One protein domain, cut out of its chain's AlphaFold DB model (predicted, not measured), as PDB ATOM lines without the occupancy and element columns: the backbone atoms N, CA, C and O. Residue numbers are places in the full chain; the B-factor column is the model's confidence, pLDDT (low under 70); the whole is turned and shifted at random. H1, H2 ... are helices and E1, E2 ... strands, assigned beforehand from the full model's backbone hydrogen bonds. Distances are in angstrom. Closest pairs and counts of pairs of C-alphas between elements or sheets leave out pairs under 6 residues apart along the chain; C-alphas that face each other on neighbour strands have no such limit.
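What this domain is: This is residues 155 to 327 of the 329 residues of an uncharacterized protein of Chloroflexi bacterium (UniProt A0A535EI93). Picture two antiparallel sheets that meet at an angle, like an open L, where E3 runs close beside E6; the hairpin of H1 and H2 covers one face of E1 E2 E3, H3 covers one face of E4 E5 E6 E7, and short H5 sits in the angle between the sheets. Small H4 and H6 lie near the E4 edge. The 173 printed residues hold six named helices and seven named strands in the order H1 H2 E1 E2 E3 H3 H4 E4 H5 H6 E5 E6 E7, a mixed class. The whole is compact, with a radius of gyration of the C-alphas of 15.5 A and spans of 45 by 38 by 28 A.

How they stand to each other: Begin with H1, residues 155 to 175, and H2, residues 182 to 195, a helical hairpin at a shallow tilt of 30 degrees, opposite ways; residues 166 to 175 of H1 touch H2, closest at the C-alphas of Ala 170 and Ala 189, 4.2 A apart. Next come E1, residues 200 to 207, E2, residues 213 to 221, and E3, residues 224 to 232, a meander, each strand the antiparallel neighbour of the one before; N 202 and O 218, 2.9 A, and N 217 and O 228, 2.8 A, are within hydrogen-bond range. H1 is over E2 and E3 at a height over the sheet of 5.7 A; H2, on the same face, is over E1 and E2 at 9.3 A. Further on, E4, residues 266 to 271, E5, residues 296 to 304, E6, residues 310 to 319, and E7, residues 324 to 326, form a twisted sheet, E5 E6 E7 being another meander; look for N 268 and O 300, N 301 and O 313, and N 318 and O 325, each 2.8 A apart. The closest C-alphas of E3 and E6 are those of Ala 229 and Ala 314, 4.5 A apart. H3, residues 236 to 248, is over E5 and E6 at a height of 8.5 A; with H1 and H5, residues 272 to 277, on the opposite face, this gives three layers, helices on both faces of a sheet. H5 is also on the sheet E1 E2 E3, with the C-alphas of Trp 225 and His 272 5.6 A apart. H4, residues 255 to 259, only just touches H6, residues 284 to 288, with 3 pairs of C-alphas within 8 A, the closest those of Arg 255 and Asp 288, 5.1 A. Every O i to N i+4 pair is within hydrogen-bond range in H1, H2, H3, H4 and H6; H5 has 0 of 2, and 2 of 3 O i to N i+3 pairs.

Where its parts are: Find C-alpha 155 at (-5.503, 30.440, 5.552); from there H1 runs 30.4 A to C-alpha 175. H2 is 20.0 A long and H3 18.8 A. E1, E2 and E3 measure 23.6, 25.6 and 27.0 A; E4, E5 and E6 measure 16.8, 27.2 and 27.4 A. E7 ends at C-alpha 326, (-2.621, 34.230, 21.539).

The domain as a whole: The C-alphas farthest apart are those of Gly 179 and Glu 285, 44.8 A. The printed part has no cut, and no link is long. The mean pLDDT of the printed part is 94.8, and no printed residue is under 70.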
ATOM      1  N   SER A 155      -4.822  31.729   5.421       91.56
ATOM      2  CA  SER A 155      -5.503  30.440   5.552       91.56
ATOM      3  C   SER A 155      -4.736  29.469   6.448       91.56
ATOM      4  O   SER A 155      -5.339  28.838   7.317       91.56
ATOM      5  N   GLU A 156      -3.408  29.396   6.329       94.75
ATOM      6  CA  GLU A 156      -2.576  28.611   7.246       94.75
ATOM      7  C   GLU A 156      -2.665  29.158   8.681       94.75
ATOM      8  O   GLU A 156      -2.788  28.389   9.636       94.75
ATOM      9  N   LEU A 157      -2.724  30.482   8.857       96.44
ATOM     10  CA  LEU A 157      -2.937  31.098  10.166       96.44
ATOM     11  C   LEU A 157      -4.317  30.750  10.748       96.44
ATOM     12  O   LEU A 157      -4.430  30.485  11.949       96.44
ATOM     13  N   ALA A 158      -5.367  30.704   9.926       95.19
ATOM     14  CA  ALA A 158      -6.692  30.264  10.363       95.19
ATOM     15  C   ALA A 158      -6.681  28.799  10.844       95.19
ATOM     16  O   ALA A 158      -7.287  28.481  11.876       95.19
ATOM     17  N   LEU A 159      -5.946  27.921  10.152       94.94
ATOM     18  CA  LEU A 159      -5.738  26.529  10.564       94.94
ATOM     19  C   LEU A 159      -4.931  26.426  11.866       94.94
ATOM     20  O   LEU A 159      -5.315  25.663  12.751       94.94
ATOM     21  N   LEU A 160      -3.886  27.238  12.046       97.31
ATOM     22  CA  LEU A 160      -3.102  27.296  13.286       97.31
ATOM     23  C   LEU A 160      -3.933  27.782  14.481       97.31
ATOM     24  O   LEU A 160      -3.886  27.179  15.555       97.31
ATOM     25  N   ARG A 161      -4.760  28.819  14.298       97.88
ATOM     26  CA  ARG A 161      -5.722  29.271  15.321       97.88
ATOM     27  C   ARG A 161      -6.744  28.185  15.651       97.88
ATOM     28  O   ARG A 161      -7.094  27.982  16.814       97.88
ATOM     29  N   ARG A 162      -7.218  27.433  14.652       96.75
ATOM     30  CA  ARG A 162      -8.080  26.266  14.885       96.75
ATOM     31  C   ARG A 162      -7.348  25.173  15.670       96.75
ATOM     32  O   ARG A 162      -7.912  24.698  16.650       96.75
ATOM     33  N   ALA A 163      -6.118  24.816  15.305       97.19
ATOM     34  CA  ALA A 163      -5.312  23.840  16.042       97.19
ATOM     35  C   ALA A 163      -5.109  24.259  17.508       97.19
ATOM     36  O   ALA A 163      -5.269  23.437  18.408       97.19
ATOM     37  N   ALA A 164      -4.855  25.546  17.767       98.38
ATOM     38  CA  ALA A 164      -4.712  26.077  19.122       98.38
ATOM     39  C   ALA A 164      -6.013  25.972  19.936       98.38
ATOM     40  O   ALA A 164      -5.981  25.539  21.089       98.38
ATOM     41  N   ARG A 165      -7.173  26.280  19.333       98.06
ATOM     42  CA  ARG A 165      -8.487  26.072  19.974       98.06
ATOM     43  C   ARG A 165      -8.760  24.596  20.272       98.06
ATOM     44  O   ARG A 165      -9.269  24.283  21.344       98.06
ATOM     45  N   VAL A 166      -8.397  23.692  19.361       97.75
ATOM     46  CA  VAL A 166      -8.520  22.236  19.558       97.75
ATOM     47  C   VAL A 166      -7.645  21.765  20.724       97.75
ATOM     48  O   VAL A 166      -8.144  21.064  21.604       97.75
ATOM     49  N   ALA A 167      -6.376  22.186  20.775       98.25
ATOM     50  CA  ALA A 167      -5.471  21.866  21.881       98.25
ATOM     51  C   ALA A 167      -6.007  22.391  23.223       98.25
ATOM     52  O   ALA A 167      -6.041  21.653  24.207       98.25
ATOM     53  N   GLY A 168      -6.493  23.638  23.252       97.62
ATOM     54  CA  GLY A 168      -7.099  24.246  24.437       97.62
ATOM     55  C   GLY A 168      -8.359  23.516  24.914       97.62
ATOM     56  O   GLY A 168      -8.492  23.244  26.105       97.62
ATOM     57  N   ALA A 169      -9.255  23.135  24.000       97.19
ATOM     58  CA  ALA A 169     -10.469  22.387  24.331       97.19
ATOM     59  C   ALA A 169     -10.162  20.977  24.861       97.19
ATOM     60  O   ALA A 169     -10.753  20.544  25.852       97.19
ATOM     61  N   ALA A 170      -9.210  20.273  24.243       98.06
ATOM     62  CA  ALA A 170      -8.753  18.969  24.715       98.06
ATOM     63  C   ALA A 170      -8.093  19.063  26.101       98.06
ATOM     64  O   ALA A 170      -8.405  18.262  26.982       98.06
ATOM     65  N   LEU A 171      -7.257  20.082  26.335       98.06
ATOM     66  CA  LEU A 171      -6.668  20.345  27.649       98.06
ATOM     67  C   LEU A 171      -7.746  20.648  28.698       98.06
ATOM     68  O   LEU A 171      -7.715  20.075  29.786       98.06
ATOM     69  N   ALA A 172      -8.725  21.495  28.367       96.62
ATOM     70  CA  ALA A 172      -9.850  21.824  29.243       96.62
ATOM     71  C   ALA A 172     -10.658  20.572  29.635       96.62
ATOM     72  O   ALA A 172     -10.997  20.389  30.805       96.62
ATOM     73  N   ALA A 173     -10.907  19.671  28.681       96.94
ATOM     74  CA  ALA A 173     -11.572  18.397  28.941       96.94
ATOM     75  C   ALA A 173     -10.736  17.462  29.838       96.94
ATOM     76  O   ALA A 173     -11.297  16.752  30.675       96.94
ATOM     77  N   ALA A 174      -9.405  17.481  29.701       96.12
ATOM     78  CA  ALA A 174      -8.489  16.678  30.513       96.12
ATOM     79  C   ALA A 174      -8.454  17.123  31.985       96.12
ATOM     80  O   ALA A 174      -8.400  16.292  32.897       96.12
ATOM     81  N   VAL A 175      -8.473  18.438  32.228       94.12
ATOM     82  CA  VAL A 175      -8.401  19.003  33.586       94.12
ATOM     83  C   VAL A 175      -9.741  18.943  34.325       94.12
ATOM     84  O   VAL A 175      -9.753  18.987  35.551       94.12
ATOM     85  N   ALA A 176     -10.860  18.803  33.611       92.56
ATOM     86  CA  ALA A 176     -12.195  18.859  34.196       92.56
ATOM     87  C   ALA A 176     -12.490  17.712  35.183       92.56
ATOM     88  O   ALA A 176     -12.333  16.529  34.863       92.56
ATOM     89  N   GLY A 177     -13.026  18.084  36.348       85.19
ATOM     90  CA  GLY A 177     -13.501  17.176  37.393       85.19
ATOM     91  C   GLY A 177     -12.412  16.738  38.375       85.19
ATOM     92  O   GLY A 177     -11.278  16.446  37.989       85.19
ATOM     93  N   ASP A 178     -12.785  16.649  39.648       82.81
ATOM     94  CA  ASP A 178     -11.924  16.163  40.728       82.81
ATOM     95  C   ASP A 178     -11.979  14.635  40.835       82.81
ATOM     96  O   ASP A 178     -12.959  14.003  40.441       82.81
ATOM     97  N   GLY A 179     -10.908  14.013  41.337       82.88
ATOM     98  CA  GLY A 179     -10.853  12.559  41.561       82.88
ATOM     99  C   GLY A 179     -10.874  11.686  40.295       82.88
ATOM    100  O   GLY A 179     -10.871  10.463  40.397       82.88
ATOM    101  N   VAL A 180     -10.871  12.288  39.102       88.31
ATOM    102  CA  VAL A 180     -10.876  11.560  37.823       88.31
ATOM    103  C   VAL A 180      -9.525  10.885  37.593       88.31
ATOM    104  O   VAL A 180      -8.473  11.536  37.645       88.31
ATOM    105  N   ALA A 181      -9.565   9.585  37.293       90.38
ATOM    106  CA  ALA A 181      -8.384   8.780  37.018       90.38
ATOM    107  C   ALA A 181      -7.636   9.261  35.760       90.38
ATOM    108  O   ALA A 181      -8.228   9.765  34.803       90.38
ATOM    109  N   ARG A 182      -6.310   9.075  35.739       90.06
ATOM    110  CA  ARG A 182      -5.429   9.574  34.667       90.06
ATOM    111  C   ARG A 182      -5.864   9.120  33.270       90.06
ATOM    112  O   ARG A 182      -5.940   9.933  32.357       90.06
ATOM    113  N   ASN A 183      -6.150   7.833  33.105       92.69
ATOM    114  CA  ASN A 183      -6.581   7.245  31.835       92.69
ATOM    115  C   ASN A 183      -7.894   7.854  31.321       92.69
ATOM    116  O   ASN A 183      -8.034   8.084  30.123       92.69
ATOM    117  N   GLU A 184      -8.836   8.159  32.212       95.12
ATOM    118  CA  GLU A 184     -10.095   8.798  31.834       95.12
ATOM    119  C   GLU A 184      -9.878  10.247  31.376       95.12
ATOM    120  O   GLU A 184     -10.469  10.667  30.382       95.12
ATOM    121  N   ARG A 185      -8.969  10.995  32.017       94.75
ATOM    122  CA  ARG A 185      -8.580  12.345  31.564       94.75
ATOM    123  C   ARG A 185      -8.001  12.330  30.153       94.75
ATOM    124  O   ARG A 185      -8.397  13.153  29.329       94.75
ATOM    125  N   LEU A 186      -7.121  11.368  29.862       95.50
ATOM    126  CA  LEU A 186      -6.574  11.165  28.515       95.50
ATOM    127  C   LEU A 186      -7.685  10.845  27.504       95.50
ATOM    128  O   LEU A 186      -7.724  11.433  26.427       95.50
ATOM    129  N   GLY A 187      -8.631   9.972  27.867       96.00
ATOM    130  CA  GLY A 187      -9.780   9.641  27.021       96.00
ATOM    131  C   GLY A 187     -10.688  10.840  26.727       96.00
ATOM    132  O   GLY A 187     -11.129  11.010  25.592       96.00
ATOM    133  N   ARG A 188     -10.935  11.706  27.718       96.88
ATOM    134  CA  ARG A 188     -11.715  12.946  27.547       96.88
ATOM    135  C   ARG A 188     -11.014  13.941  26.626       96.88
ATOM    136  O   ARG A 188     -11.669  14.530  25.768       96.88
ATOM    137  N   ALA A 189      -9.703  14.104  26.786       97.00
ATOM    138  CA  ALA A 189      -8.890  14.956  25.925       97.00
ATOM    139  C   ALA A 189      -8.896  14.462  24.471       97.00
ATOM    140  O   ALA A 189      -9.158  15.250  23.561       97.00
ATOM    141  N   GLU A 190      -8.693  13.157  24.260       96.00
ATOM    142  CA  GLU A 190      -8.758  12.530  22.935       96.00
ATOM    143  C   GLU A 190     -10.145  12.730  22.311       96.00
ATOM    144  O   GLU A 190     -10.248  13.197  21.178       96.00
ATOM    145  N   LEU A 191     -11.225  12.450  23.052       95.81
ATOM    146  CA  LEU A 191     -12.595  12.625  22.567       95.81
ATOM    147  C   LEU A 191     -12.877  14.076  22.156       95.81
ATOM    148  O   LEU A 191     -13.397  14.311  21.064       95.81
ATOM    149  N   ALA A 192     -12.520  15.043  23.003       96.69
ATOM    150  CA  ALA A 192     -12.729  16.461  22.731       96.69
ATOM    151  C   ALA A 192     -11.916  16.933  21.515       96.69
ATOM    152  O   ALA A 192     -12.462  17.578  20.618       96.69
ATOM    153  N   GLY A 193     -10.632  16.573  21.443       95.50
ATOM    154  CA  GLY A 193      -9.769  16.964  20.332       95.50
ATOM    155  C   GLY A 193     -10.197  16.332  19.003       95.50
ATOM    156  O   GLY A 193     -10.314  17.029  17.993       95.50
ATOM    157  N   ARG A 194     -10.509  15.027  18.993       93.50
ATOM    158  CA  ARG A 194     -11.006  14.318  17.800       93.50
ATOM    159  C   ARG A 194     -12.360  14.859  17.353       93.50
ATOM    160  O   ARG A 194     -12.543  15.104  16.163       93.50
ATOM    161  N   GLY A 195     -13.272  15.105  18.295       93.44
ATOM    162  CA  GLY A 195     -14.581  15.705  18.028       93.44
ATOM    163  C   GLY A 195     -14.491  17.111  17.425       93.44
ATOM    164  O   GLY A 195     -15.344  17.489  16.629       93.44
ATOM    165  N   ALA A 196     -13.425  17.856  17.731       92.44
ATOM    166  CA  ALA A 196     -13.141  19.170  17.151       92.44
ATOM    167  C   ALA A 196     -12.341  19.113  15.824       92.44
ATOM    168  O   ALA A 196     -12.034  20.151  15.224       92.44
ATOM    169  N   GLY A 197     -12.035  17.909  15.329       89.94
ATOM    170  CA  GLY A 197     -11.403  17.680  14.029       89.94
ATOM    171  C   GLY A 197      -9.878  17.565  14.054       89.94
ATOM    172  O   GLY A 197      -9.254  17.798  13.021       89.94
ATOM    173  N   ALA A 198      -9.267  17.208  15.189       92.94
ATOM    174  CA  ALA A 198      -7.834  16.920  15.234       92.94
ATOM    175  C   ALA A 198      -7.460  15.743  14.311       92.94
ATOM    176  O   ALA A 198      -7.957  14.617  14.459       92.94
ATOM    177  N   THR A 199      -6.528  15.983  13.390       90.25
ATOM    178  CA  THR A 199      -5.905  14.945  12.558       90.25
ATOM    179  C   THR A 199      -4.966  14.079  13.396       90.25
ATOM    180  O   THR A 199      -4.944  12.852  13.238       90.25
ATOM    181  N   ASP A 200      -4.281  14.690  14.366       91.56
ATOM    182  CA  ASP A 200      -3.495  13.985  15.374       91.56
ATOM    183  C   ASP A 200      -3.463  14.699  16.729       91.56
ATOM    184  O   ASP A 200      -3.716  15.902  16.816       91.56
ATOM    185  N   LEU A 201      -3.194  13.928  17.784       92.88
ATOM    186  CA  LEU A 201      -3.130  14.386  19.171       92.88
ATOM    187  C   LEU A 201      -2.012  13.647  19.905       92.88
ATOM    188  O   LEU A 201      -1.962  12.418  19.889       92.88
ATOM    189  N   LEU A 202      -1.155  14.402  20.590       94.12
ATOM    190  CA  LEU A 202      -0.210  13.877  21.573       94.12
ATOM    191  C   LEU A 202      -0.568  14.497  22.919       94.12
ATOM    192  O   LEU A 202      -0.616  15.722  23.043       94.12
ATOM    193  N   ILE A 203      -0.872  13.649  23.897       95.62
ATOM    194  CA  ILE A 203      -1.354  14.072  25.209       95.62
ATOM    195  C   ILE A 203      -0.445  13.454  26.263       95.62
ATOM    196  O   ILE A 203      -0.449  12.236  26.450       95.62
ATOM    197  N   ASP A 204       0.286  14.306  26.967       95.56
ATOM    198  CA  ASP A 204       1.140  13.921  28.082       95.56
ATOM    199  C   ASP A 204       0.431  14.277  29.397       95.56
ATOM    200  O   ASP A 204      -0.162  15.351  29.539       95.56
ATOM    201  N   CYS A 205       0.446  13.350  30.356       95.06
ATOM    202  CA  CYS A 205      -0.181  13.523  31.667       95.06
ATOM    203  C   CYS A 205       0.715  12.944  32.761       95.06
ATOM    204  O   CYS A 205       0.715  11.735  33.023       95.06
ATOM    205  N   ASP A 206       1.453  13.839  33.405       94.62
ATOM    206  CA  ASP A 206       2.446  13.523  34.423       94.62
ATOM    207  C   ASP A 206       1.935  13.866  35.830       94.62
ATOM    208  O   ASP A 206       1.061  14.729  35.982       94.62
ATOM    209  N   PRO A 207       2.464  13.218  36.887       93.56
ATOM    210  CA  PRO A 207       2.265  13.682  38.257       93.56
ATOM    211  C   PRO A 207       2.707  15.143  38.409       93.56
ATOM    212  O   PRO A 207       3.827  15.496  38.039       93.56
ATOM    213  N   GLY A 208       1.826  15.972  38.963       93.50
ATOM    214  CA  GLY A 208       2.117  17.348  39.353       93.50
ATOM    215  C   GLY A 208       2.273  17.490  40.871       93.50
ATOM    216  O   GLY A 208       2.072  16.520  41.608       93.50
ATOM    217  N   PRO A 209       2.605  18.696  41.353       91.75
ATOM    218  CA  PRO A 209       2.780  18.959  42.775       91.75
ATOM    219  C   PRO A 209       1.485  18.774  43.573       91.75
ATOM    220  O   PRO A 209       0.383  18.962  43.051       91.75
ATOM    221  N   ALA A 210       1.623  18.441  44.858       88.75
ATOM    222  CA  ALA A 210       0.519  18.271  45.807       88.75
ATOM    223  C   ALA A 210      -0.529  17.228  45.361       88.75
ATOM    224  O   ALA A 210      -1.728  17.394  45.586       88.75
ATOM    225  N   GLY A 211      -0.080  16.154  44.701       86.50
ATOM    226  CA  GLY A 211      -0.963  15.116  44.151       86.50
ATOM    227  C   GLY A 211      -1.742  15.556  42.906       86.50
ATOM    228  O   GLY A 211      -2.690  14.880  42.501       86.50
ATOM    229  N   GLY A 212      -1.353  16.687  42.317       91.56
ATOM    230  CA  GLY A 212      -1.911  17.250  41.101       91.56
ATOM    231  C   GLY A 212      -1.420  16.579  39.816       91.56
ATOM    232  O   GLY A 212      -0.879  15.471  39.818       91.56
ATOM    233  N   LEU A 213      -1.604  17.268  38.691       94.06
ATOM    234  CA  LEU A 213      -1.226  16.802  37.356       94.06
ATOM    235  C   LEU A 213      -0.566  17.914  36.543       94.06
ATOM    236  O   LEU A 213      -0.984  19.070  36.603       94.06
ATOM    237  N   ALA A 214       0.408  17.541  35.721       96.38
ATOM    238  CA  ALA A 214       0.905  18.338  34.608       96.38
ATOM    239  C   ALA A 214       0.376  17.743  33.303       96.38
ATOM    240  O   ALA A 214       0.657  16.590  32.983       96.38
ATOM    241  N   LEU A 215      -0.408  18.529  32.569       97.06
ATOM    242  CA  LEU A 215      -1.067  18.115  31.335       97.06
ATOM    243  C   LEU A 215      -0.552  18.948  30.169       97.06
ATOM    244  O   LEU A 215      -0.524  20.175  30.246       97.06
ATOM    245  N   GLU A 216      -0.188  18.282  29.081       97.75
ATOM    246  CA  GLU A 216       0.306  18.903  27.857       97.75
ATOM    247  C   GLU A 216      -0.392  18.263  26.654       97.75
ATOM    248  O   GLU A 216      -0.471  17.042  26.545       97.75
ATOM    249  N   VAL A 217      -0.944  19.088  25.768       98.00
ATOM    250  CA  VAL A 217      -1.672  18.663  24.573       98.00
ATOM    251  C   VAL A 217      -1.051  19.324  23.354       98.00
ATOM    252  O   VAL A 217      -1.092  20.548  23.210       98.00
ATOM    253  N   ARG A 218      -0.537  18.501  22.439       97.00
ATOM    254  CA  ARG A 218      -0.203  18.902  21.071       97.00
ATOM    255  C   ARG A 218      -1.303  18.427  20.144       97.00
ATOM    256  O   ARG A 218      -1.592  17.234  20.097       97.00
ATOM    257  N   ALA A 219      -1.905  19.353  19.411       96.25
ATOM    258  CA  ALA A 219      -2.954  19.043  18.454       96.25
ATOM    259  C   ALA A 219      -2.525  19.420  17.043       96.25
ATOM    260  O   ALA A 219      -2.021  20.520  16.812       96.25
ATOM    261  N   GLN A 220      -2.782  18.511  16.109       94.31
ATOM    262  CA  GLN A 220      -2.638  18.741  14.683       94.31
ATOM    263  C   GLN A 220      -4.013  18.927  14.048       94.31
ATOM    264  O   GLN A 220      -4.894  18.079  14.203       94.31
ATOM    265  N   VAL A 221      -4.172  19.990  13.268       93.44
ATOM    266  CA  VAL A 221      -5.274  20.153  12.313       93.44
ATOM    267  C   VAL A 221      -4.652  20.276  10.930       93.44
ATOM    268  O   VAL A 221      -3.898  21.213  10.679       93.44
ATOM    269  N   LEU A 222      -4.938  19.311  10.051       90.31
ATOM    270  CA  LEU A 222      -4.233  19.132   8.776       90.31
ATOM    271  C   LEU A 222      -2.717  18.993   8.994       90.31
ATOM    272  O   LEU A 222      -2.274  17.996   9.558       90.31
ATOM    273  N   ASP A 223      -1.917  19.960   8.556       90.06
ATOM    274  CA  ASP A 223      -0.464  20.011   8.737       90.06
ATOM    275  C   ASP A 223      -0.017  21.007   9.826       90.06
ATOM    276  O   ASP A 223       1.175  21.082  10.136       90.06
ATOM    277  N   CYS A 224      -0.960  21.730  10.436       94.81
ATOM    278  CA  CYS A 224      -0.716  22.779  11.423       94.81
ATOM    279  C   CYS A 224      -0.746  22.223  12.851       94.81
ATOM    280  O   CYS A 224      -1.736  21.613  13.264       94.81
ATOM    281  N   TRP A 225       0.316  22.474  13.619       96.31
ATOM    282  CA  TRP A 225       0.450  22.026  15.005       96.31
ATOM    283  C   TRP A 225       0.317  23.184  15.993       96.31
ATOM    284  O   TRP A 225       0.838  24.277  15.766       96.31
ATOM    285  N   ALA A 226      -0.330  22.919  17.122       98.06
ATOM    286  CA  ALA A 226      -0.392  23.824  18.263       98.06
ATOM    287  C   ALA A 226      -0.189  23.066  19.578       98.06
ATOM    288  O   ALA A 226      -0.377  21.852  19.646       98.06
ATOM    289  N   LEU A 227       0.181  23.804  20.623       98.44
ATOM    290  CA  LEU A 227       0.516  23.299  21.949       98.44
ATOM    291  C   LEU A 227      -0.265  24.074  23.012       98.44
ATOM    292  O   LEU A 227      -0.277  25.305  23.002       98.44
ATOM    293  N   ALA A 228      -0.854  23.354  23.960       98.31
ATOM    294  CA  ALA A 228      -1.426  23.906  25.181       98.31
ATOM    295  C   ALA A 228      -0.997  23.047  26.375       98.31
ATOM    296  O   ALA A 228      -1.021  21.822  26.285       98.31
ATOM    297  N   ALA A 229      -0.622  23.657  27.498       98.19
ATOM    298  CA  ALA A 229      -0.276  22.909  28.706       98.19
ATOM    299  C   ALA A 229      -0.670  23.654  29.978       98.19
ATOM    300  O   ALA A 229      -0.665  24.887  30.005       98.19
ATOM    301  N   ARG A 230      -0.978  22.900  31.036       97.06
ATOM    302  CA  ARG A 230      -1.328  23.432  32.355       97.06
ATOM    303  C   ARG A 230      -0.978  22.445  33.465       97.06
ATOM    304  O   ARG A 230      -1.173  21.239  33.321       97.06
ATOM    305  N   THR A 231      -0.563  22.982  34.608       96.62
ATOM    306  CA  THR A 231      -0.498  22.257  35.879       96.62
ATOM    307  C   THR A 231      -1.727  22.543  36.727       96.62
ATOM    308  O   THR A 231      -2.149  23.690  36.842       96.62
ATOM    309  N   VAL A 232      -2.283  21.495  37.332       93.19
ATOM    310  CA  VAL A 232      -3.405  21.563  38.270       93.19
ATOM    311  C   VAL A 232      -2.957  20.952  39.603       93.19
ATOM    312  O   VAL A 232      -2.479  19.822  39.570       93.19
ATOM    313  N   PRO A 233      -3.118  21.634  40.755       92.06
ATOM    314  CA  PRO A 233      -3.646  22.993  40.890       92.06
ATOM    315  C   PRO A 233      -2.684  24.046  40.322       92.06
ATOM    316  O   PRO A 233      -1.487  23.790  40.162       92.06
ATOM    317  N   ASP A 234      -3.221  25.231  40.027       92.19
ATOM    318  CA  ASP A 234      -2.441  26.342  39.479       92.19
ATOM    319  C   ASP A 234      -1.278  26.717  40.405       92.19
ATOM    320  O   ASP A 234      -1.411  26.765  41.627       92.19
ATOM    321  N   GLN A 235      -0.128  27.013  39.798       93.56
ATOM    322  CA  GLN A 235       1.108  27.340  40.501       93.56
ATOM    323  C   GLN A 235       1.435  28.830  40.298       93.56
ATOM    324  O   GLN A 235       1.830  29.212  39.194       93.56
ATOM    325  N   PRO A 236       1.319  29.700  41.324       94.00
ATOM    326  CA  PRO A 236       1.577  31.137  41.168       94.00
ATOM    327  C   PRO A 236       2.988  31.461  40.659       94.00
ATOM    328  O   PRO A 236       3.162  32.360  39.837       94.00
ATOM    329  N   ALA A 237       3.991  30.693  41.094       94.62
ATOM    330  CA  ALA A 237       5.369  30.850  40.633       94.62
ATOM    331  C   ALA A 237       5.523  30.541  39.132       94.62
ATOM    332  O   ALA A 237       6.229  31.262  38.428       94.62
ATOM    333  N   LEU A 238       4.807  29.528  38.628       96.62
ATOM    334  CA  LEU A 238       4.759  29.220  37.197       96.62
ATOM    335  C   LEU A 238       4.078  30.343  36.415       96.62
ATOM    336  O   LEU A 238       4.577  30.727  35.365       96.62
ATOM    337  N   ALA A 239       2.965  30.887  36.916       96.44
ATOM    338  CA  ALA A 239       2.263  31.981  36.248       96.44
ATOM    339  C   ALA A 239       3.154  33.229  36.106       96.44
ATOM    340  O   ALA A 239       3.202  33.835  35.035       96.44
ATOM    341  N   ALA A 240       3.917  33.571  37.151       97.19
ATOM    342  CA  ALA A 240       4.884  34.666  37.109       97.19
ATOM    343  C   ALA A 240       6.023  34.401  36.106       97.19
ATOM    344  O   ALA A 240       6.341  35.268  35.291       97.19
ATOM    345  N   ALA A 241       6.601  33.195  36.123       97.94
ATOM    346  CA  ALA A 241       7.650  32.792  35.186       97.94
ATOM    347  C   ALA A 241       7.163  32.792  33.731       97.94
ATOM    348  O   ALA A 241       7.849  33.288  32.837       97.94
ATOM    349  N   TYR A 242       5.951  32.288  33.501       98.44
ATOM    350  CA  TYR A 242       5.315  32.286  32.194       98.44
ATOM    351  C   TYR A 242       5.063  33.709  31.690       98.44
ATOM    352  O   TYR A 242       5.375  34.001  30.541       98.44
ATOM    353  N   GLY A 243       4.578  34.613  32.547       98.00
ATOM    354  CA  GLY A 243       4.404  36.028  32.211       98.00
ATOM    355  C   GLY A 243       5.718  36.725  31.844       98.00
ATOM    356  O   GLY A 243       5.768  37.454  30.854       98.00
ATOM    357  N   ALA A 244       6.798  36.458  32.587       97.44
ATOM    358  CA  ALA A 244       8.128  36.988  32.283       97.44
ATOM    359  C   ALA A 244       8.659  36.477  30.932       97.44
ATOM    360  O   ALA A 244       9.146  37.265  30.120       97.44
ATOM    361  N   ALA A 245       8.504  35.178  30.657       98.12
ATOM    362  CA  ALA A 245       8.866  34.602  29.368       98.12
ATOM    363  C   ALA A 245       8.011  35.185  28.230       98.12
ATOM    364  O   ALA A 245       8.554  35.651  27.234       98.12
ATOM    365  N   ALA A 246       6.689  35.248  28.396       98.00
ATOM    366  CA  ALA A 246       5.759  35.806  27.415       98.00
ATOM    367  C   ALA A 246       6.091  37.264  27.052       98.00
ATOM    368  O   ALA A 246       6.099  37.611  25.875       98.00
ATOM    369  N   ALA A 247       6.450  38.098  28.035       96.88
ATOM    370  CA  ALA A 247       6.866  39.484  27.805       96.88
ATOM    371  C   ALA A 247       8.183  39.612  27.010       96.88
ATOM    372  O   ALA A 247       8.437  40.642  26.383       96.88
ATOM    373  N   GLY A 248       9.032  38.580  27.038       95.81
ATOM    374  CA  GLY A 248      10.286  38.530  26.289       95.81
ATOM    375  C   GLY A 248      10.137  38.075  24.835       95.81
ATOM    376  O   GLY A 248      11.017  38.367  24.023       95.81
ATOM    377  N   LEU A 249       9.047  37.378  24.494       97.75
ATOM    378  CA  LEU A 249       8.845  36.796  23.170       97.75
ATOM    379  C   LEU A 249       8.328  37.847  22.178       97.75
ATOM    380  O   LEU A 249       7.235  38.383  22.336       97.75
ATOM    381  N   ARG A 250       9.128  38.144  21.148       97.75
ATOM    382  CA  ARG A 250       8.828  39.118  20.083       97.75
ATOM    383  C   ARG A 250       9.771  38.941  18.894       97.75
ATOM    384  O   ARG A 250      10.765  38.217  18.992       97.75
ATOM    385  N   ALA A 251       9.496  39.639  17.795       98.12
ATOM    386  CA  ALA A 251      10.401  39.681  16.649       98.12
ATOM    387  C   ALA A 251      11.825  40.137  17.047       98.12
ATOM    388  O   ALA A 251      12.018  41.006  17.903       98.12
ATOM    389  N   GLY A 252      12.840  39.525  16.434       97.88
ATOM    390  CA  GLY A 252      14.261  39.795  16.671       97.88
ATOM    391  C   GLY A 252      14.875  39.082  17.883       97.88
ATOM    392  O   GLY A 252      16.076  39.210  18.115       97.88
ATOM    393  N   VAL A 253      14.094  38.323  18.656       97.19
ATOM    394  CA  VAL A 253      14.590  37.523  19.787       97.19
ATOM    395  C   VAL A 253      14.886  36.090  19.329       97.19
ATOM    396  O   VAL A 253      14.127  35.533  18.544       97.19
ATOM    397  N   SER A 254      15.989  35.494  19.793       97.06
ATOM    398  CA  SER A 254      16.347  34.090  19.535       97.06
ATOM    399  C   SER A 254      15.800  33.147  20.609       97.06
ATOM    400  O   SER A 254      15.491  33.563  21.732       97.06
ATOM    401  N   ARG A 255      15.748  31.848  20.304       95.06
ATOM    402  CA  ARG A 255      15.376  30.800  21.268       95.06
ATOM    403  C   ARG A 255      16.345  30.749  22.458       95.06
ATOM    404  O   ARG A 255      15.909  30.641  23.601       95.06
ATOM    405  N   SER A 256      17.646  30.882  22.223       95.31
ATOM    406  CA  SER A 256      18.709  30.912  23.234       95.31
ATOM    407  C   SER A 256      18.522  32.059  24.216       95.31
ATOM    408  O   SER A 256      18.641  31.860  25.424       95.31
ATOM    409  N   ARG A 257      18.135  33.241  23.725       96.44
ATOM    410  CA  ARG A 257      17.807  34.389  24.573       96.44
ATOM    411  C   ARG A 257      16.569  34.125  25.430       96.44
ATOM    412  O   ARG A 257      16.553  34.511  26.597       96.44
ATOM    413  N   MET A 258      15.566  33.434  24.887       97.12
ATOM    414  CA  MET A 258      14.360  33.058  25.632       97.12
ATOM    415  C   MET A 258      14.639  32.090  26.783       97.12
ATOM    416  O   MET A 258      13.981  32.196  27.815       97.12
ATOM    417  N   ARG A 259      15.646  31.209  26.673       94.25
ATOM    418  CA  ARG A 259      16.028  30.283  27.762       94.25
ATOM    419  C   ARG A 259      16.366  31.006  29.072       94.25
ATOM    420  O   ARG A 259      16.179  30.438  30.139       94.25
ATOM    421  N   GLY A 260      16.842  32.250  28.993       92.12
ATOM    422  CA  GLY A 260      17.145  33.092  30.153       92.12
ATOM    423  C   GLY A 260      15.996  33.992  30.624       92.12
ATOM    424  O   GLY A 260      16.197  34.768  31.556       92.12
ATOM    425  N   ALA A 261      14.815  33.939  29.998       94.75
ATOM    426  CA  ALA A 261      13.728  34.889  30.262       94.75
ATOM    427  C   ALA A 261      13.041  34.689  31.625       94.75
ATOM    428  O   ALA A 261      12.437  35.622  32.150       94.75
ATOM    429  N   ALA A 262      13.153  33.494  32.211       95.31
ATOM    430  CA  ALA A 262      12.639  33.183  33.541       95.31
ATOM    431  C   ALA A 262      13.675  32.357  34.327       95.31
ATOM    432  O   ALA A 262      13.724  31.134  34.184       95.31
ATOM    433  N   PRO A 263      14.533  32.997  35.144       93.19
ATOM    434  CA  PRO A 263      15.549  32.298  35.929       93.19
ATOM    435  C   PRO A 263      14.952  31.213  36.834       93.19
ATOM    436  O   PRO A 263      13.934  31.435  37.487       93.19
ATOM    437  N   GLY A 264      15.595  30.045  36.877       93.62
ATOM    438  CA  GLY A 264      15.114  28.884  37.638       93.62
ATOM    439  C   GLY A 264      14.032  28.059  36.933       93.62
ATOM    440  O   GLY A 264      13.622  27.035  37.469       93.62
ATOM    441  N   TRP A 265      13.606  28.460  35.732       97.62
ATOM    442  CA  TRP A 265      12.629  27.737  34.922       97.62
ATOM    443  C   TRP A 265      13.222  27.316  33.582       97.62
ATOM    444  O   TRP A 265      14.068  27.998  33.004       97.62
ATOM    445  N   HIS A 266      12.742  26.195  33.055       97.75
ATOM    446  CA  HIS A 266      13.042  25.786  31.695       97.75
ATOM    447  C   HIS A 266      12.069  26.470  30.734       97.75
ATOM    448  O   HIS A 266      10.896  26.101  30.665       97.75
ATOM    449  N   VAL A 267      12.562  27.467  30.001       98.25
ATOM    450  CA  VAL A 267      11.815  28.150  28.939       98.25
ATOM    451  C   VAL A 267      12.215  27.565  27.591       98.25
ATOM    452  O   VAL A 267      13.397  27.562  27.239       98.25
ATOM    453  N   ASP A 268      11.223  27.118  26.828       96.50
ATOM    454  CA  ASP A 268      11.398  26.674  25.456       96.50
ATOM    455  C   ASP A 268      10.408  27.358  24.510       96.50
ATOM    456  O   ASP A 268       9.259  27.632  24.868       96.50
ATOM    457  N   VAL A 269      10.872  27.637  23.295       97.44
ATOM    458  CA  VAL A 269      10.060  28.222  22.228       97.44
ATOM    459  C   VAL A 269      10.331  27.463  20.940       97.44
ATOM    460  O   VAL A 269      11.467  27.435  20.466       97.44
ATOM    461  N   LEU A 270       9.286  26.864  20.371       96.56
ATOM    462  CA  LEU A 270       9.357  26.101  19.123       96.56
ATOM    463  C   LEU A 270       8.406  26.691  18.090       96.56
ATOM    464  O   LEU A 270       7.256  26.997  18.405       96.56
ATOM    465  N   ARG A 271       8.867  26.828  16.846       96.69
ATOM    466  CA  ARG A 271       8.009  27.257  15.738       96.69
ATOM    467  C   ARG A 271       7.018  26.152  15.394       96.69
ATOM    468  O   ARG A 271       7.309  24.971  15.570       96.69
ATOM    469  N   HIS A 272       5.853  26.530  14.877       96.25
ATOM    470  CA  HIS A 272       4.786  25.569  14.581       96.25
ATOM    471  C   HIS A 272       5.200  24.387  13.675       96.25
ATOM    472  O   HIS A 272       4.778  23.272  13.986       96.25
ATOM    473  N   PRO A 273       6.071  24.532  12.646       94.31
ATOM    474  CA  PRO A 273       6.465  23.395  11.809       94.31
ATOM    475  C   PRO A 273       7.353  22.395  12.557       94.31
ATOM    476  O   PRO A 273       7.424  21.226  12.179       94.31
ATOM    477  N   ASP A 274       8.022  22.856  13.613       94.12
ATOM    478  CA  ASP A 274       8.966  22.074  14.404       94.12
ATOM    479  C   ASP A 274       8.261  21.337  15.560       94.12
ATOM    480  O   ASP A 274       8.832  20.416  16.141       94.12
ATOM    481  N   LEU A 275       7.002  21.677  15.878       94.62
ATOM    482  CA  LEU A 275       6.220  21.004  16.927       94.62
ATOM    483  C   LEU A 275       5.921  19.532  16.616       94.62
ATOM    484  O   LEU A 275       5.780  18.747  17.552       94.62
ATOM    485  N   GLU A 276       5.860  19.155  15.332       91.25
ATOM    486  CA  GLU A 276       5.683  17.759  14.899       91.25
ATOM    487  C   GLU A 276       6.782  16.854  15.473       91.25
ATOM    488  O   GLU A 276       6.505  15.740  15.907       91.25
ATOM    489  N   THR A 277       8.021  17.356  15.515       88.19
ATOM    490  CA  THR A 277       9.203  16.616  15.977       88.19
ATOM    491  C   THR A 277       9.778  17.173  17.275       88.19
ATOM    492  O   THR A 277      10.867  16.795  17.670       88.19
ATOM    493  N   SER A 278       9.082  18.082  17.965       89.69
ATOM    494  CA  SER A 278       9.611  18.783  19.154       89.69
ATOM    495  C   SER A 278      10.941  19.523  18.903       89.69
ATOM    496  O   SER A 278      11.734  19.725  19.820       89.69
ATOM    497  N   GLY A 279      11.191  19.944  17.661       87.81
ATOM    498  CA  GLY A 279      12.462  20.529  17.228       87.81
ATOM    499  C   GLY A 279      13.547  19.510  16.883       87.81
ATOM    500  O   GLY A 279      14.608  19.914  16.411       87.81
ATOM    501  N   ASP A 280      13.289  18.211  17.053       83.56
ATOM    502  CA  ASP A 280      14.244  17.174  16.682       83.56
ATOM    503  C   ASP A 280      14.525  17.248  15.176       83.56
ATOM    504  O   ASP A 280      13.631  17.527  14.362       83.56
ATOM    505  N   HIS A 281      15.784  16.993  14.817       80.56
ATOM    506  CA  HIS A 281      16.312  16.997  13.445       80.56
ATOM    507  C   HIS A 281      16.406  18.361  12.761       80.56
ATOM    508  O   HIS A 281      16.795  18.408  11.599       80.56
ATOM    509  N   ARG A 282      16.081  19.460  13.451       84.81
ATOM    510  CA  ARG A 282      16.384  20.798  12.944       84.81
ATOM    511  C   ARG A 282      17.792  21.219  13.384       84.81
ATOM    512  O   ARG A 282      18.101  21.056  14.571       84.81
ATOM    513  N   PRO A 283      18.637  21.765  12.491       86.06
ATOM    514  CA  PRO A 283      19.953  22.260  12.877       86.06
ATOM    515  C   PRO A 283      19.861  23.269  14.040       86.06
ATOM    516  O   PRO A 283      18.967  24.128  14.035       86.06
ATOM    517  N   PRO A 284      20.736  23.183  15.063       87.50
ATOM    518  CA  PRO A 284      20.694  24.079  16.220       87.50
ATOM    519  C   PRO A 284      20.713  25.570  15.860       87.50
ATOM    520  O   PRO A 284      20.029  26.364  16.504       87.50
ATOM    521  N   GLU A 285      21.456  25.948  14.825       88.50
ATOM    522  CA  GLU A 285      21.535  27.306  14.290       88.50
ATOM    523  C   GLU A 285      20.196  27.808  13.731       88.50
ATOM    524  O   GLU A 285      19.819  28.955  13.974       88.50
ATOM    525  N   ASP A 286      19.427  26.943  13.068       88.31
ATOM    526  CA  ASP A 286      18.118  27.288  12.510       88.31
ATOM    527  C   ASP A 286      17.055  27.379  13.610       88.31
ATOM    528  O   ASP A 286      16.171  28.246  13.587       88.31
ATOM    529  N   LEU A 287      17.163  26.515  14.624       88.69
ATOM    530  CA  LEU A 287      16.354  26.610  15.837       88.69
ATOM    531  C   LEU A 287      16.626  27.907  16.604       88.69
ATOM    532  O   LEU A 287      15.711  28.417  17.253       88.69
ATOM    533  N   ASP A 288      17.853  28.433  16.541       95.12
ATOM    534  CA  ASP A 288      18.242  29.656  17.244       95.12
ATOM    535  C   ASP A 288      18.095  30.944  16.427       95.12
ATOM    536  O   ASP A 288      18.209  32.040  16.982       95.12
ATOM    537  N   ALA A 289      17.786  30.844  15.131       95.44
ATOM    538  CA  ALA A 289      17.514  32.006  14.295       95.44
ATOM    539  C   ALA A 289      16.480  32.934  14.973       95.44
ATOM    540  O   ALA A 289      15.493  32.436  15.528       95.44
ATOM    541  N   PRO A 290      16.654  34.270  14.944       97.44
ATOM    542  CA  PRO A 290      15.695  35.183  15.556       97.44
ATOM    543  C   PRO A 290      14.287  35.033  14.972       97.44
ATOM    544  O   PRO A 290      14.123  34.914  13.755       97.44
ATOM    545  N   PHE A 291      13.269  35.083  15.832       97.69
ATOM    546  CA  PHE A 291      11.872  35.090  15.402       97.69
ATOM    547  C   PHE A 291      11.569  36.328  14.560       97.69
ATOM    548  O   PHE A 291      12.133  37.404  14.772       97.69
ATOM    549  N   ARG A 292      10.641  36.192  13.620       97.75
ATOM    550  CA  ARG A 292      10.166  37.298  12.780       97.75
ATOM    551  C   ARG A 292       8.699  37.575  13.067       97.75
ATOM    552  O   ARG A 292       7.954  36.673  13.444       97.75
ATOM    553  N   ALA A 293       8.274  38.818  12.865       98.00
ATOM    554  CA  ALA A 293       6.856  39.143  12.915       98.00
ATOM    555  C   ALA A 293       6.084  38.318  11.867       98.00
ATOM    556  O   ALA A 293       6.560  38.100  10.745       98.00
ATOM    557  N   GLY A 294       4.908  37.836  12.260       97.69
ATOM    558  CA  GLY A 294       4.072  36.926  11.482       97.69
ATOM    559  C   GLY A 294       4.437  35.446  11.615       97.69
ATOM    560  O   GLY A 294       3.713  34.619  11.074       97.69
ATOM    561  N   GLU A 295       5.517  35.080  12.317       98.19
ATOM    562  CA  GLU A 295       5.770  33.671  12.652       98.19
ATOM    563  C   GLU A 295       4.801  33.172  13.730       98.19
ATOM    564  O   GLU A 295       4.280  33.955  14.524       98.19
ATOM    565  N   VAL A 296       4.578  31.858  13.787       98.50
ATOM    566  CA  VAL A 296       3.782  31.214  14.844       98.50
ATOM    567  C   VAL A 296       4.659  30.250  15.629       98.50
ATOM    568  O   VAL A 296       5.341  29.402  15.046       98.50
ATOM    569  N   ALA A 297       4.638  30.372  16.955       98.06
ATOM    570  CA  ALA A 297       5.453  29.569  17.857       98.06
ATOM    571  C   ALA A 297       4.707  29.215  19.148       98.06
ATOM    572  O   ALA A 297       3.846  29.959  19.616       98.06
ATOM    573  N   ALA A 298       5.047  28.076  19.742       98.38
ATOM    574  CA  ALA A 298       4.600  27.715  21.073       98.38
ATOM    575  C   ALA A 298       5.642  28.113  22.114       98.38
ATOM    576  O   ALA A 298       6.805  27.734  21.997       98.38
ATOM    577  N   LEU A 299       5.203  28.838  23.142       98.62
ATOM    578  CA  LEU A 299       5.984  29.113  24.342       98.62
ATOM    579  C   LEU A 299       5.614  28.082  25.403       98.62
ATOM    580  O   LEU A 299       4.442  27.981  25.777       98.62
ATOM    581  N   ARG A 300       6.617  27.371  25.910       98.38
ATOM    582  CA  ARG A 300       6.503  26.383  26.980       98.38
ATOM    583  C   ARG A 300       7.427  26.775  28.129       98.38
ATOM    584  O   ARG A 300       8.611  27.011  27.922       98.38
ATOM    585  N   VAL A 301       6.892  26.812  29.345       98.62
ATOM    586  CA  VAL A 301       7.666  27.002  30.577       98.62
ATOM    587  C   VAL A 301       7.419  25.811  31.484       98.62
ATOM    588  O   VAL A 301       6.268  25.457  31.736       98.62
ATOM    589  N   SER A 302       8.487  25.176  31.957       98.00
ATOM    590  CA  SER A 302       8.400  24.020  32.848       98.00
ATOM    591  C   SER A 302       9.447  24.042  33.954       98.00
ATOM    592  O   SER A 302      10.474  24.706  33.840       98.00
ATOM    593  N   GLY A 303       9.199  23.270  35.002       96.69
ATOM    594  CA  GLY A 303      10.125  23.042  36.104       96.69
ATOM    595  C   GLY A 303       9.624  21.913  36.998       96.69
ATOM    596  O   GLY A 303       8.603  21.290  36.698       96.69
ATOM    597  N   ASP A 304      10.328  21.693  38.100       94.19
ATOM    598  CA  ASP A 304       9.961  20.709  39.112       94.19
ATOM    599  C   ASP A 304       9.351  21.406  40.330       94.19
ATOM    600  O   ASP A 304       9.808  22.463  40.774       94.19
ATOM    601  N   GLY A 305       8.284  20.819  40.863       87.81
ATOM    602  CA  GLY A 305       7.678  21.229  42.118       87.81
ATOM    603  C   GLY A 305       8.521  20.820  43.328       87.81
ATOM    604  O   GLY A 305       9.449  20.018  43.205       87.81
ATOM    605  N   PRO A 306       8.190  21.325  44.531       84.50
ATOM    606  CA  PRO A 306       8.926  21.004  45.760       84.50
ATOM    607  C   PRO A 306       8.974  19.506  46.100       84.50
ATOM    608  O   PRO A 306       9.875  19.058  46.801       84.50
ATOM    609  N   ASP A 307       7.997  18.740  45.619       88.88
ATOM    610  CA  ASP A 307       7.851  17.292  45.782       88.88
ATOM    611  C   ASP A 307       8.352  16.488  44.566       88.88
ATOM    612  O   ASP A 307       8.147  15.276  44.498       88.88
ATOM    613  N   GLY A 308       9.000  17.148  43.600       89.25
ATOM    614  CA  GLY A 308       9.457  16.542  42.347       89.25
ATOM    615  C   GLY A 308       8.349  16.322  41.311       89.25
ATOM    616  O   GLY A 308       8.609  15.725  40.268       89.25
ATOM    617  N   GLY A 309       7.117  16.783  41.564       94.12
ATOM    618  CA  GLY A 309       6.045  16.763  40.568       94.12
ATOM    619  C   GLY A 309       6.328  17.734  39.419       94.12
ATOM    620  O   GLY A 309       6.772  18.858  39.648       94.12
ATOM    621  N   ARG A 310       6.040  17.341  38.174       96.44
ATOM    622  CA  ARG A 310       6.256  18.203  37.003       96.44
ATOM    623  C   ARG A 310       5.325  19.413  37.062       96.44
ATOM    624  O   ARG A 310       4.137  19.296  37.369       96.44
ATOM    625  N   ILE A 311       5.846  20.578  36.695       97.44
ATOM    626  CA  ILE A 311       5.077  21.806  36.508       97.44
ATOM    627  C   ILE A 311       5.274  22.292  35.068       97.44
ATOM    628  O   ILE A 311       6.400  22.323  34.572       97.44
ATOM    629  N   VAL A 312       4.193  22.654  34.373       98.19
ATOM    630  CA  VAL A 312       4.231  23.091  32.973       98.19
ATOM    631  C   VAL A 312       3.087  24.047  32.630       98.19
ATOM    632  O   VAL A 312       1.942  23.859  33.039       98.19
ATOM    633  N   ALA A 313       3.401  25.070  31.842       98.31
ATOM    634  CA  ALA A 313       2.437  25.921  31.160       98.31
ATOM    635  C   ALA A 313       2.894  26.140  29.718       98.31
ATOM    636  O   ALA A 313       4.080  26.370  29.467       98.31
ATOM    637  N   ALA A 314       1.966  26.067  28.768       98.44
ATOM    638  CA  ALA A 314       2.275  26.312  27.367       98.44
ATOM    639  C   ALA A 314       1.078  26.850  26.593       98.44
ATOM    640  O   ALA A 314      -0.066  26.515  26.901       98.44
ATOM    641  N   ALA A 315       1.362  27.650  25.567       98.50
ATOM    642  CA  ALA A 315       0.377  28.102  24.594       98.50
ATOM    643  C   ALA A 315       1.057  28.478  23.270       98.50
ATOM    644  O   ALA A 315       2.263  28.744  23.227       98.50
ATOM    645  N   THR A 316       0.273  28.512  22.195       98.69
ATOM    646  CA  THR A 316       0.710  28.914  20.852       98.69
ATOM    647  C   THR A 316       0.333  30.361  20.553       98.69
ATOM    648  O   THR A 316      -0.802  30.774  20.801       98.69
ATOM    649  N   TYR A 317       1.279  31.106  19.982       98.56
ATOM    650  CA  TYR A 317       1.168  32.533  19.700       98.56
ATOM    651  C   TYR A 317       1.590  32.880  18.276       98.56
ATOM    652  O   TYR A 317       2.493  32.255  17.717       98.56
ATOM    653  N   VAL A 318       1.000  33.946  17.747       98.44
ATOM    654  CA  VAL A 318       1.542  34.714  16.625       98.44
ATOM    655  C   VAL A 318       2.562  35.713  17.171       98.44
ATOM    656  O   VAL A 318       2.274  36.456  18.110       98.44
ATOM    657  N   ILE A 319       3.754  35.743  16.584       98.38
ATOM    658  CA  ILE A 319       4.802  36.711  16.901       98.38
ATOM    659  C   ILE A 319       4.494  38.033  16.200       98.38
ATOM    660  O   ILE A 319       4.275  38.077  14.990       98.38
ATOM    661  N   THR A 320       4.532  39.133  16.943       96.88
ATOM    662  CA  THR A 320       4.379  40.495  16.416       96.88
ATOM    663  C   THR A 320       5.678  41.284  16.596       96.88
ATOM    664  O   THR A 320       6.619  40.828  17.252       96.88
ATOM    665  N   GLU A 321       5.739  42.491  16.032       93.50
ATOM    666  CA  GLU A 321       6.879  43.397  16.235       93.50
ATOM    667  C   GLU A 321       7.083  43.751  17.720       93.50
ATOM    668  O   GLU A 321       8.211  43.842  18.206       93.50
ATOM    669  N   GLY A 322       5.982  43.923  18.462       92.62
ATOM    670  CA  GLY A 322       5.995  44.381  19.854       92.62
ATOM    671  C   GLY A 322       5.841  43.288  20.912       92.62
ATOM    672  O   GLY A 322       5.980  43.589  22.094       92.62
ATOM    673  N   GLY A 323       5.545  42.046  20.529       96.38
ATOM    674  CA  GLY A 323       5.188  40.991  21.478       96.38
ATOM    675  C   GLY A 323       4.541  39.787  20.806       96.38
ATOM    676  O   GLY A 323       4.953  39.369  19.723       96.38
ATOM    677  N   ILE A 324       3.477  39.274  21.417       97.94
ATOM    678  CA  ILE A 324       2.763  38.072  20.979       97.94
ATOM    679  C   ILE A 324       1.245  38.228  21.060       97.94
ATOM    680  O   ILE A 324       0.728  38.928  21.927       97.94
ATOM    681  N   GLU A 325       0.540  37.524  20.178       97.94
ATOM    682  CA  GLU A 325      -0.919  37.393  20.160       97.94
ATOM    683  C   GLU A 325      -1.298  35.917  20.332       97.94
ATOM    684  O   GLU A 325      -0.765  35.051  19.640       97.94
ATOM    685  N   LEU A 326      -2.199  35.606  21.267       97.31
ATOM    686  CA  LEU A 326      -2.621  34.230  21.539       97.31
ATOM    687  C   LEU A 326      -3.439  33.661  20.367       97.31
ATOM    688  O   LEU A 326      -4.423  34.261  19.949       97.31
ATOM    689  N   CYS A 327      -3.091  32.463  19.888       94.75
ATOM    690  CA  CYS A 327      -3.811  31.830  18.774       94.75
ATOM    691  C   CYS A 327      -5.207  31.297  19.151       94.75
ATOM    692  O   CYS A 327      -6.055  31.131  18.277       94.75
TER     693      CYS A 327